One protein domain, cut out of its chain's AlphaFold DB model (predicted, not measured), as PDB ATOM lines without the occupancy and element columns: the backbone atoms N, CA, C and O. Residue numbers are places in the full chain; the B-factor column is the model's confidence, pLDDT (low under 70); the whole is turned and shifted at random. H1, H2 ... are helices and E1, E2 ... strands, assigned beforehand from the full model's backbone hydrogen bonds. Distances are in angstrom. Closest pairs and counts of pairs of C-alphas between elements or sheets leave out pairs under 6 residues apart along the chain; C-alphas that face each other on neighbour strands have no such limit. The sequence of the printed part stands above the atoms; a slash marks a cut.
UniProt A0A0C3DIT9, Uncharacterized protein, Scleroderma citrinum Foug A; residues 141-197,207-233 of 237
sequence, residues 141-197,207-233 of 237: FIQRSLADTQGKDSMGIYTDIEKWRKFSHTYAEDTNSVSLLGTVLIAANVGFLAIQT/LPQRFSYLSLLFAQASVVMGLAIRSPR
ATOM      1  N   PHE A 141      19.231  52.430  11.680       74.31
ATOM      2  CA  PHE A 141      17.828  52.837  11.534       74.31
ATOM      3  C   PHE A 141      17.245  53.204  12.899       74.31
ATOM      4  O   PHE A 141      16.862  54.355  13.081       74.31
ATOM      5  N   ILE A 142      17.324  52.309  13.892       73.94
ATOM      6  CA  ILE A 142      16.884  52.603  15.268       73.94
ATOM      7  C   ILE A 142      17.572  53.865  15.808       73.94
ATOM      8  O   ILE A 142      16.920  54.727  16.388       73.94
ATOM      9  N   GLN A 143      18.875  54.022  15.563       76.81
ATOM     10  CA  GLN A 143      19.630  55.196  16.008       76.81
ATOM     11  C   GLN A 143      19.169  56.499  15.330       76.81
ATOM     12  O   GLN A 143      19.068  57.526  15.999       76.81
ATOM     13  N   ARG A 144      18.889  56.471  14.022       79.38
ATOM     14  CA  ARG A 144      18.372  57.631  13.278       79.38
ATOM     15  C   ARG A 144      16.952  57.981  13.704       79.38
ATOM     16  O   ARG A 144      16.670  59.155  13.912       79.38
ATOM     17  N   SER A 145      16.098  56.983  13.911       79.94
ATOM     18  CA  SER A 145      14.740  57.192  14.412       79.94
ATOM     19  C   SER A 145      14.735  57.746  15.838       79.94
ATOM     20  O   SER A 145      14.004  58.685  16.124       79.94
ATOM     21  N   LEU A 146      15.609  57.251  16.723       80.75
ATOM     22  CA  LEU A 146      15.803  57.820  18.062       80.75
ATOM     23  C   LEU A 146      16.290  59.271  18.000       80.75
ATOM     24  O   LEU A 146      15.784  60.107  18.745       80.75
ATOM     25  N   ALA A 147      17.233  59.586  17.111       83.94
ATOM     26  CA  ALA A 147      17.704  60.956  16.926       83.94
ATOM     27  C   ALA A 147      16.587  61.893  16.429       83.94
ATOM     28  O   ALA A 147      16.516  63.028  16.884       83.94
ATOM     29  N   ASP A 148      15.687  61.413  15.569       86.06
ATOM     30  CA  ASP A 148      14.551  62.195  15.056       86.06
ATOM     31  C   ASP A 148      13.471  62.468  16.126       86.06
ATOM     32  O   ASP A 148      12.767  63.480  16.095       86.06
ATOM     33  N   THR A 149      13.383  61.601  17.144       85.62
ATOM     34  CA  THR A 149      12.531  61.829  18.328       85.62
ATOM     35  C   THR A 149      13.144  62.796  19.347       85.62
ATOM     36  O   THR A 149      12.469  63.201  20.296       85.62
ATOM     37  N   GLN A 150      14.412  63.184  19.173       86.81
ATOM     38  CA  GLN A 150      15.111  64.114  20.057       86.81
ATOM     39  C   GLN A 150      15.122  65.525  19.457       86.81
ATOM     40  O   GLN A 150      15.700  65.775  18.403       86.81
ATOM     41  N   GLY A 151      14.504  66.471  20.158       86.25
ATOM     42  CA  GLY A 151      14.573  67.894  19.846       86.25
ATOM     43  C   GLY A 151      15.689  68.587  20.626       86.25
ATOM     44  O   GLY A 151      16.063  68.165  21.724       86.25
ATOM     45  N   LYS A 152      16.225  69.677  20.072       86.81
ATOM     46  CA  LYS A 152      17.135  70.581  20.786       86.81
ATOM     47  C   LYS A 152      16.429  71.912  21.006       86.81
ATOM     48  O   LYS A 152      16.090  72.589  20.044       86.81
ATOM     49  N   ASP A 153      16.244  72.273  22.266       84.00
ATOM     50  CA  ASP A 153      15.754  73.581  22.695       84.00
ATOM     51  C   ASP A 153      16.900  74.351  23.382       84.00
ATOM     52  O   ASP A 153      17.948  73.792  23.722       84.00
ATOM     53  N   SER A 154      16.695  75.645  23.598       84.62
ATOM     54  CA  SER A 154      17.505  76.559  24.409       84.62
ATOM     55  C   SER A 154      17.945  75.974  25.763       84.62
ATOM     56  O   SER A 154      19.050  76.252  26.223       84.62
ATOM     57  N   MET A 155      17.124  75.108  26.368       80.94
ATOM     58  CA  MET A 155      17.373  74.451  27.660       80.94
ATOM     59  C   MET A 155      18.078  73.083  27.567       80.94
ATOM     60  O   MET A 155      18.372  72.481  28.601       80.94
ATOM     61  N   GLY A 156      18.347  72.560  26.364       86.00
ATOM     62  CA  GLY A 156      19.023  71.272  26.159       86.00
ATOM     63  C   GLY A 156      18.305  70.316  25.201       86.00
ATOM     64  O   GLY A 156      17.447  70.710  24.414       86.00
ATOM     65  N   ILE A 157      18.701  69.039  25.243       81.81
ATOM     66  CA  ILE A 157      18.093  67.964  24.442       81.81
ATOM     67  C   ILE A 157      16.866  67.439  25.189       81.81
ATOM     68  O   ILE A 157      16.981  67.058  26.356       81.81
ATOM     69  N   TYR A 158      15.719  67.393  24.518       84.75
ATOM     70  CA  TYR A 158      14.478  66.819  25.033       84.75
ATOM     71  C   TYR A 158      13.965  65.732  24.086       84.75
ATOM     72  O   TYR A 158      14.209  65.778  22.881       84.75
ATOM     73  N   THR A 159      13.255  64.744  24.622       85.19
ATOM     74  CA  THR A 159      12.558  63.742  23.811       85.19
ATOM     75  C   THR A 159      11.118  64.187  23.615       85.19
ATOM     76  O   THR A 159      10.403  64.428  24.585       85.19
ATOM     77  N   ASP A 160      10.700  64.313  22.361       87.56
ATOM     78  CA  ASP A 160       9.314  64.587  22.006       87.56
ATOM     79  C   ASP A 160       8.495  63.301  22.191       87.56
ATOM     80  O   ASP A 160       8.677  62.312  21.475       87.56
ATOM     81  N   ILE A 161       7.620  63.303  23.197       86.56
ATOM     82  CA  ILE A 161       6.828  62.133  23.590       86.56
ATOM     83  C   ILE A 161       5.838  61.749  22.492       86.56
ATOM     84  O   ILE A 161       5.571  60.564  22.312       86.56
ATOM     85  N   GLU A 162       5.295  62.714  21.749       87.56
ATOM     86  CA  GLU A 162       4.334  62.425  20.686       87.56
ATOM     87  C   GLU A 162       5.024  61.759  19.501       87.56
ATOM     88  O   GLU A 162       4.548  60.733  19.003       87.56
ATOM     89  N   LYS A 163       6.195  62.271  19.106       86.81
ATOM     90  CA  LYS A 163       7.029  61.625  18.083       86.81
ATOM     91  C   LYS A 163       7.495  60.245  18.524       86.81
ATOM     92  O   LYS A 163       7.411  59.304  17.738       86.81
ATOM     93  N   TRP A 164       7.935  60.103  19.775       86.06
ATOM     94  CA  TRP A 164       8.320  58.810  20.337       86.06
ATOM     95  C   TRP A 164       7.151  57.822  20.335       86.06
ATOM     96  O   TRP A 164       7.313  56.685  19.898       86.06
ATOM     97  N   ARG A 165       5.954  58.258  20.749       86.50
ATOM     98  CA  ARG A 165       4.740  57.433  20.745       86.50
ATOM     99  C   ARG A 165       4.404  56.966  19.334       86.50
ATOM    100  O   ARG A 165       4.207  55.771  19.128       86.50
ATOM    101  N   LYS A 166       4.403  57.875  18.355       89.06
ATOM    102  CA  LYS A 166       4.139  57.540  16.950       89.06
ATOM    103  C   LYS A 166       5.168  56.549  16.403       89.06
ATOM    104  O   LYS A 166       4.781  55.534  15.834       89.06
ATOM    105  N   PHE A 167       6.456  56.798  16.644       85.88
ATOM    106  CA  PHE A 167       7.529  55.873  16.278       85.88
ATOM    107  C   PHE A 167       7.331  54.495  16.920       85.88
ATOM    108  O   PHE A 167       7.384  53.488  16.224       85.88
ATOM    109  N   SER A 168       7.054  54.444  18.226       82.88
ATOM    110  CA  SER A 168       6.859  53.189  18.953       82.88
ATOM    111  C   SER A 168       5.671  52.381  18.427       82.88
ATOM    112  O   SER A 168       5.767  51.160  18.340       82.88
ATOM    113  N   HIS A 169       4.589  53.051  18.014       85.19
ATOM    114  CA  HIS A 169       3.420  52.400  17.429       85.19
ATOM    115  C   HIS A 169       3.752  51.774  16.072       85.19
ATOM    116  O   HIS A 169       3.525  50.583  15.880       85.19
ATOM    117  N   THR A 170       4.343  52.546  15.154       84.31
ATOM    118  CA  THR A 170       4.774  52.030  13.843       84.31
ATOM    119  C   THR A 170       5.783  50.895  14.001       84.31
ATOM    120  O   THR A 170       5.662  49.854  13.368       84.31
ATOM    121  N   TYR A 171       6.739  51.046  14.919       80.19
ATOM    122  CA  TYR A 171       7.736  50.022  15.198       80.19
ATOM    123  C   TYR A 171       7.126  48.725  15.748       80.19
ATOM    124  O   TYR A 171       7.563  47.631  15.387       80.19
ATOM    125  N   ALA A 172       6.128  48.829  16.629       79.50
ATOM    126  CA  ALA A 172       5.417  47.675  17.166       79.50
ATOM    127  C   ALA A 172       4.610  46.951  16.078       79.50
ATOM    128  O   ALA A 172       4.634  45.722  16.028       79.50
ATOM    129  N   GLU A 173       3.950  47.695  15.191       80.69
ATOM    130  CA  GLU A 173       3.195  47.153  14.057       80.69
ATOM    131  C   GLU A 173       4.110  46.397  13.079       80.69
ATOM    132  O   GLU A 173       3.871  45.220  12.783       80.69
ATOM    133  N   ASP A 174       5.229  47.013  12.691       73.94
ATOM    134  CA  ASP A 174       6.254  46.384  11.854       73.94
ATOM    135  C   ASP A 174       6.820  45.124  12.524       73.94
ATOM    136  O   ASP A 174       6.932  44.064  11.904       73.94
ATOM    137  N   THR A 175       7.128  45.197  13.820       70.50
ATOM    138  CA  THR A 175       7.662  44.054  14.574       70.50
ATOM    139  C   THR A 175       6.642  42.923  14.682       70.50
ATOM    140  O   THR A 175       7.025  41.757  14.600       70.50
ATOM    141  N   ASN A 176       5.350  43.232  14.817       73.69
ATOM    142  CA  ASN A 176       4.297  42.226  14.875       73.69
ATOM    143  C   ASN A 176       4.214  41.443  13.555       73.69
ATOM    144  O   ASN A 176       4.217  40.209  13.571       73.69
ATOM    145  N   SER A 177       4.267  42.138  12.413       71.81
ATOM    146  CA  SER A 177       4.287  41.499  11.088       71.81
ATOM    147  C   SER A 177       5.499  40.570  10.904       71.81
ATOM    148  O   SER A 177       5.365  39.430  10.451       71.81
ATOM    149  N   VAL A 178       6.679  41.004  11.363       71.19
ATOM    150  CA  VAL A 178       7.913  40.207  11.330       71.19
ATOM    151  C   VAL A 178       7.845  39.032  12.303       71.19
ATOM    152  O   VAL A 178       8.360  37.956  12.001       71.19
ATOM    153  N   SER A 179       7.198  39.196  13.456       69.62
ATOM    154  CA  SER A 179       7.023  38.123  14.438       69.62
ATOM    155  C   SER A 179       6.128  37.002  13.912       69.62
ATOM    156  O   SER A 179       6.447  35.824  14.089       69.62
ATOM    157  N   LEU A 180       5.062  37.358  13.190       74.25
ATOM    158  CA  LEU A 180       4.169  36.411  12.538       74.25
ATOM    159  C   LEU A 180       4.907  35.676  11.421       74.25
ATOM    160  O   LEU A 180       4.898  34.447  11.396       74.25
ATOM    161  N   LEU A 181       5.630  36.406  10.565       70.12
ATOM    162  CA  LEU A 181       6.466  35.817   9.518       70.12
ATOM    163  C   LEU A 181       7.518  34.865  10.106       70.12
ATOM    164  O   LEU A 181       7.668  33.739   9.636       70.12
ATOM    165  N   GLY A 182       8.201  35.286  11.172       69.50
ATOM    166  CA  GLY A 182       9.155  34.470  11.914       69.50
ATOM    167  C   GLY A 182       8.514  33.191  12.442       69.50
ATOM    168  O   GLY A 182       9.047  32.110  12.231       69.50
ATOM    169  N   THR A 183       7.336  33.289  13.053       67.81
ATOM    170  CA  THR A 183       6.598  32.136  13.587       67.81
ATOM    171  C   THR A 183       6.147  31.176  12.483       67.81
ATOM    172  O   THR A 183       6.275  29.965  12.646       67.81
ATOM    173  N   VAL A 184       5.685  31.687  11.338       75.62
ATOM    174  CA  VAL A 184       5.308  30.870  10.171       75.62
ATOM    175  C   VAL A 184       6.525  30.158   9.586       75.62
ATOM    176  O   VAL A 184       6.458  28.957   9.342       75.62
ATOM    177  N   LEU A 185       7.655  30.852   9.422       68.00
ATOM    178  CA  LEU A 185       8.919  30.243   8.992       68.00
ATOM    179  C   LEU A 185       9.365  29.150   9.962       68.00
ATOM    180  O   LEU A 185       9.765  28.072   9.535       68.00
ATOM    181  N   ILE A 186       9.255  29.395  11.266       68.38
ATOM    182  CA  ILE A 186       9.538  28.403  12.304       68.38
ATOM    183  C   ILE A 186       8.629  27.183  12.163       68.38
ATOM    184  O   ILE A 186       9.125  26.061  12.134       68.38
ATOM    185  N   ALA A 187       7.317  27.389  12.057       68.88
ATOM    186  CA  ALA A 187       6.341  26.315  11.943       68.88
ATOM    187  C   ALA A 187       6.538  25.500  10.656       68.88
ATOM    188  O   ALA A 187       6.556  24.272  10.708       68.88
ATOM    189  N   ALA A 188       6.774  26.167   9.522       69.19
ATOM    190  CA  ALA A 188       7.083  25.528   8.248       69.19
ATOM    191  C   ALA A 188       8.376  24.705   8.334       69.19
ATOM    192  O   ALA A 188       8.405  23.549   7.921       69.19
ATOM    193  N   ASN A 189       9.427  25.259   8.941       67.19
ATOM    194  CA  ASN A 189      10.703  24.571   9.127       67.19
ATOM    195  C   ASN A 189      10.588  23.361  10.058       67.19
ATOM    196  O   ASN A 189      11.167  22.317   9.770       67.19
ATOM    197  N   VAL A 190       9.820  23.466  11.147       68.38
ATOM    198  CA  VAL A 190       9.490  22.322  12.012       68.38
ATOM    199  C   VAL A 190       8.685  21.278  11.236       68.38
ATOM    200  O   VAL A 190       8.948  20.091  11.394       68.38
ATOM    201  N   GLY A 191       7.783  21.699  10.345       67.62
ATOM    202  CA  GLY A 191       7.081  20.821   9.409       67.62
ATOM    203  C   GLY A 191       8.037  20.052   8.494       67.62
ATOM    204  O   GLY A 191       7.957  18.831   8.429       67.62
ATOM    205  N   PHE A 192       9.009  20.725   7.868       65.19
ATOM    206  CA  PHE A 192      10.034  20.082   7.029       65.19
ATOM    207  C   PHE A 192      11.017  19.203   7.819       65.19
ATOM    208  O   PHE A 192      11.500  18.204   7.297       65.19
ATOM    209  N   LEU A 193      11.308  19.539   9.078       60.97
ATOM    210  CA  LEU A 193      12.061  18.686  10.007       60.97
ATOM    211  C   LEU A 193      11.263  17.445  10.432       60.97
ATOM    212  O   LEU A 193      11.851  16.395  10.688       60.97
ATOM    213  N   ALA A 194       9.939  17.582  10.534       59.94
ATOM    214  CA  ALA A 194       9.008  16.508  10.853       59.94
ATOM    215  C   ALA A 194       8.713  15.605   9.650       59.94
ATOM    216  O   ALA A 194       8.260  14.476   9.850       59.94
ATOM    217  N   ILE A 195       9.040  16.048   8.427       59.50
ATOM    218  CA  ILE A 195       9.268  15.149   7.295       59.50
ATOM    219  C   ILE A 195      10.544  14.374   7.626       59.50
ATOM    220  O   ILE A 195      11.663  14.730   7.250       59.50
ATOM    221  N   GLN A 196      10.337  13.324   8.420       51.88
ATOM    222  CA  GLN A 196      11.200  12.164   8.585       51.88
ATOM    223  C   GLN A 196      11.944  11.968   7.259       51.88
ATOM    224  O   GLN A 196      11.335  11.988   6.198       51.88
ATOM    225  N   THR A 197      13.273  12.009   7.206       52.75
ATOM    226  CA  THR A 197      14.115  10.804   7.312       52.75
ATOM    227  C   THR A 197      13.631   9.592   6.506       52.75
ATOM    228  O   THR A 197      14.087   8.492   6.803       52.75
ATOM    229  N   LEU A 207      26.635  14.602   6.827       64.94
ATOM    230  CA  LEU A 207      27.203  15.863   7.328       64.94
ATOM    231  C   LEU A 207      26.554  17.120   6.705       64.94
ATOM    232  O   LEU A 207      26.194  18.014   7.473       64.94
ATOM    233  N   PRO A 208      26.324  17.191   5.377       66.38
ATOM    234  CA  PRO A 208      25.654  18.332   4.748       66.38
ATOM    235  C   PRO A 208      24.246  18.570   5.297       66.38
ATOM    236  O   PRO A 208      23.856  19.707   5.558       66.38
ATOM    237  N   GLN A 209      23.510  17.490   5.559       65.38
ATOM    238  CA  GLN A 209      22.161  17.558   6.108       65.38
ATOM    239  C   GLN A 209      22.169  18.154   7.526       65.38
ATOM    240  O   GLN A 209      21.353  19.014   7.846       65.38
ATOM    241  N   ARG A 210      23.151  17.792   8.363       64.50
ATOM    242  CA  ARG A 210      23.316  18.377   9.709       64.50
ATOM    243  C   ARG A 210      23.654  19.869   9.668       64.50
ATOM    244  O   ARG A 210      23.153  20.620  10.501       64.50
ATOM    245  N   PHE A 211      24.483  20.302   8.717       67.25
ATOM    246  CA  PHE A 211      24.807  21.722   8.549       67.25
ATOM    247  C   PHE A 211      23.621  22.536   8.050       67.25
ATOM    248  O   PHE A 211      23.411  23.642   8.542       67.25
ATOM    249  N   SER A 212      22.818  21.976   7.143       65.94
ATOM    250  CA  SER A 212      21.566  22.595   6.705       65.94
ATOM    251  C   SER A 212      20.631  22.841   7.898       65.94
ATOM    252  O   SER A 212      20.181  23.967   8.105       65.94
ATOM    253  N   TYR A 213      20.462  21.845   8.779       66.19
ATOM    254  CA  TYR A 213      19.658  22.000   9.996       66.19
ATOM    255  C   TYR A 213      20.238  23.001  10.997       66.19
ATOM    256  O   TYR A 213      19.491  23.793  11.566       66.19
ATOM    257  N   LEU A 214      21.554  22.999  11.220       69.50
ATOM    258  CA  LEU A 214      22.188  23.967  12.119       69.50
ATOM    259  C   LEU A 214      22.054  25.398  11.596       69.50
ATOM    260  O   LEU A 214      21.730  26.288  12.375       69.50
ATOM    261  N   SER A 215      22.265  25.613  10.297       68.31
ATOM    262  CA  SER A 215      22.082  26.919   9.653       68.31
ATOM    263  C   SER A 215      20.658  27.440   9.861       68.31
ATOM    264  O   SER A 215      20.462  28.583  10.270       68.31
ATOM    265  N   LEU A 216      19.666  26.562   9.691       68.50
ATOM    266  CA  LEU A 216      18.257  26.881   9.898       68.50
ATOM    267  C   LEU A 216      17.946  27.245  11.356       68.50
ATOM    268  O   LEU A 216      17.272  28.235  11.625       68.50
ATOM    269  N   LEU A 217      18.488  26.477  12.302       67.69
ATOM    270  CA  LEU A 217      18.306  26.695  13.738       67.69
ATOM    271  C   LEU A 217      18.975  28.005  14.191       67.69
ATOM    272  O   LEU A 217      18.409  28.742  14.997       67.69
ATOM    273  N   PHE A 218      20.137  28.346  13.625       70.44
ATOM    274  CA  PHE A 218      20.787  29.643  13.832       70.44
ATOM    275  C   PHE A 218      19.983  30.800  13.230       70.44
ATOM    276  O   PHE A 218      19.833  31.826  13.892       70.44
ATOM    277  N   ALA A 219      19.430  30.644  12.024       68.94
ATOM    278  CA  ALA A 219      18.563  31.653  11.413       68.94
ATOM    279  C   ALA A 219      17.302  31.893  12.261       68.94
ATOM    280  O   ALA A 219      16.925  33.030  12.529       68.94
ATOM    281  N   GLN A 220      16.702  30.825  12.778       65.44
ATOM    282  CA  GLN A 220      15.562  30.896  13.685       65.44
ATOM    283  C   GLN A 220      15.914  31.557  15.024       65.44
ATOM    284  O   GLN A 220      15.187  32.434  15.490       65.44
ATOM    285  N   ALA A 221      17.039  31.183  15.637       66.00
ATOM    286  CA  ALA A 221      17.522  31.820  16.859       66.00
ATOM    287  C   ALA A 221      17.820  33.314  16.644       66.00
ATOM    288  O   ALA A 221      17.545  34.116  17.532       66.00
ATOM    289  N   SER A 222      18.316  33.693  15.462       69.50
ATOM    290  CA  SER A 222      18.511  35.089  15.053       69.50
ATOM    291  C   SER A 222      17.194  35.859  15.051       69.50
ATOM    292  O   SER A 222      17.109  36.916  15.667       69.50
ATOM    293  N   VAL A 223      16.147  35.303  14.433       68.00
ATOM    294  CA  VAL A 223      14.813  35.924  14.395       68.00
ATOM    295  C   VAL A 223      14.228  36.063  15.802       68.00
ATOM    296  O   VAL A 223      13.778  37.144  16.172       68.00
ATOM    297  N   VAL A 224      14.281  35.007  16.621       64.62
ATOM    298  CA  VAL A 224      13.766  35.037  18.003       64.62
ATOM    299  C   VAL A 224      14.536  36.038  18.867       64.62
ATOM    300  O   VAL A 224      13.921  36.788  19.621       64.62
ATOM    301  N   MET A 225      15.865  36.096  18.747       63.12
ATOM    302  CA  MET A 225      16.684  37.078  19.464       63.12
ATOM    303  C   MET A 225      16.360  38.505  19.007       63.12
ATOM    304  O   MET A 225      16.233  39.400  19.841       63.12
ATOM    305  N   GLY A 226      16.151  38.704  17.704       64.69
ATOM    306  CA  GLY A 226      15.675  39.962  17.144       64.69
ATOM    307  C   GLY A 226      14.351  40.399  17.753       64.69
ATOM    308  O   GLY A 226      14.231  41.537  18.186       64.69
ATOM    309  N   LEU A 227      13.381  39.495  17.885       60.38
ATOM    310  CA  LEU A 227      12.096  39.791  18.528       60.38
ATOM    311  C   LEU A 227      12.232  40.048  20.037       60.38
ATOM    312  O   LEU A 227      11.571  40.935  20.574       60.38
ATOM    313  N   ALA A 228      13.107  39.312  20.726       55.88
ATOM    314  CA  ALA A 228      13.303  39.429  22.169       55.88
ATOM    315  C   ALA A 228      13.959  40.755  22.577       55.88
ATOM    316  O   ALA A 228      13.593  41.327  23.602       55.88
ATOM    317  N   ILE A 229      14.913  41.260  21.786       59.31
ATOM    318  CA  ILE A 229      15.548  42.555  22.072       59.31
ATOM    319  C   ILE A 229      14.655  43.725  21.632       59.31
ATOM    320  O   ILE A 229      14.769  44.829  22.157       59.31
ATOM    321  N   ARG A 230      13.746  43.482  20.685       57.66
ATOM    322  CA  ARG A 230      12.849  44.502  20.132       57.66
ATOM    323  C   ARG A 230      11.489  44.569  20.780       57.66
ATOM    324  O   ARG A 230      10.797  45.549  20.543       57.66
ATOM    325  N   SER A 231      11.116  43.580  21.590       49.00
ATOM    326  CA  SER A 231       9.997  43.738  22.511       49.00
ATOM    327  C   SER A 231      10.348  44.898  23.432       49.00
ATOM    328  O   SER A 231      11.254  44.743  24.261       49.00
ATOM    329  N   PRO A 232       9.693  46.066  23.286       45.78
ATOM    330  CA  PRO A 232       9.877  47.122  24.251       45.78
ATOM    331  C   PRO A 232       9.416  46.504  25.561       45.78
ATOM    332  O   PRO A 232       8.260  46.100  25.695       45.78
ATOM    333  N   ARG A 233      10.339  46.330  26.510       47.84
ATOM    334  CA  ARG A 233       9.928  46.091  27.885       47.84
ATOM    335  C   ARG A 233       9.094  47.309  28.225       47.84
ATOM    336  O   ARG A 233       9.640  48.399  28.362       47.84
TER     337      ARG A 233
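AT A GLANCE: This is residues 141 to 197 and 207 to 233 of the 237 residues of an uncharacterized protein of Scleroderma citrinum Foug A (UniProt A0A0C3DIT9). The model is a long rod built along one long helix, H2, with H3 running back beside a part of it and the short helix H1 near it by Phe 167, toward H2's other end. A small two-stranded hairpin, E1 and E2, forms one tip of the rod, and residues 207 to 212 of H3 stick out free toward the other. The printed part has 84 residues with three named helices and two named strands, in the order H1, E1, E2, H2, H3; the sheet, E1 - E2, is antiparallel, and the class is mostly helix. The whole is extended, with a radius of gyration of the C-alphas of 19.1 A, and the C-alphas span 68 by 22 by 18 A.

IN THESE COORDINATES: Find C-alpha 141 at (17.828, 52.837, 11.534); there H1 begins, and it runs through residues 141 to 148. After Thr 149 you come to E1, residues 150 to 153, and after two more residues to E2, residues 156 to 159. Look next at C-alpha 161 at (6.828, 62.133, 23.590), where H2 begins; it covers residues 161 to 194, 47.4 A from first to last C-alpha. Beyond the cut, H3 takes residues 207 to 230, 34.5 A long, and ends at C-alpha 230 at (12.849, 44.502, 20.132).

HOW THE PARTS SIT: Start from H2 and look at its residues 175 to 189, with which alone it touches H3. The closest C-alphas of the two are those of Gly 182 and Val 223, 6.3 A apart, and the helices run opposite ways at a shallow tilt of 23 degrees. Go back to Phe 167 and you find H1 close but not clearly touching: the closest C-alphas, those of Ser 145 and Phe 167, are 7.6 A apart. H1 and H2 run opposite ways at a shallow tilt of 10 degrees. H1 and H3 are apart. In the hairpin of E1 and E2, antiparallel at 145 degrees, look for N 151 and O 158, 2.8 A apart, and N 153 and O 156, 2.9 A apart, both within hydrogen-bond range. In H1, H2 and H3 every O i to N i+4 pair is within hydrogen-bond range.

THE WHOLE: The two C-alphas farthest apart are those of Ser 154 and Thr 197, 68.0 A. Residues 198 to 206 are not printed, and C-alphas 197 and 207 are 14.0 A apart across this cut, which lies in the link from H2 to H3. The links printed whole, H1 to E1, E1 to E2 and E2 to H2, are tight. In the B-factor column the mean pLDDT of the printed part is 72.4; 42 residues are under 70, among them residues 185 to 197, 207 to 217 and 219 to 233.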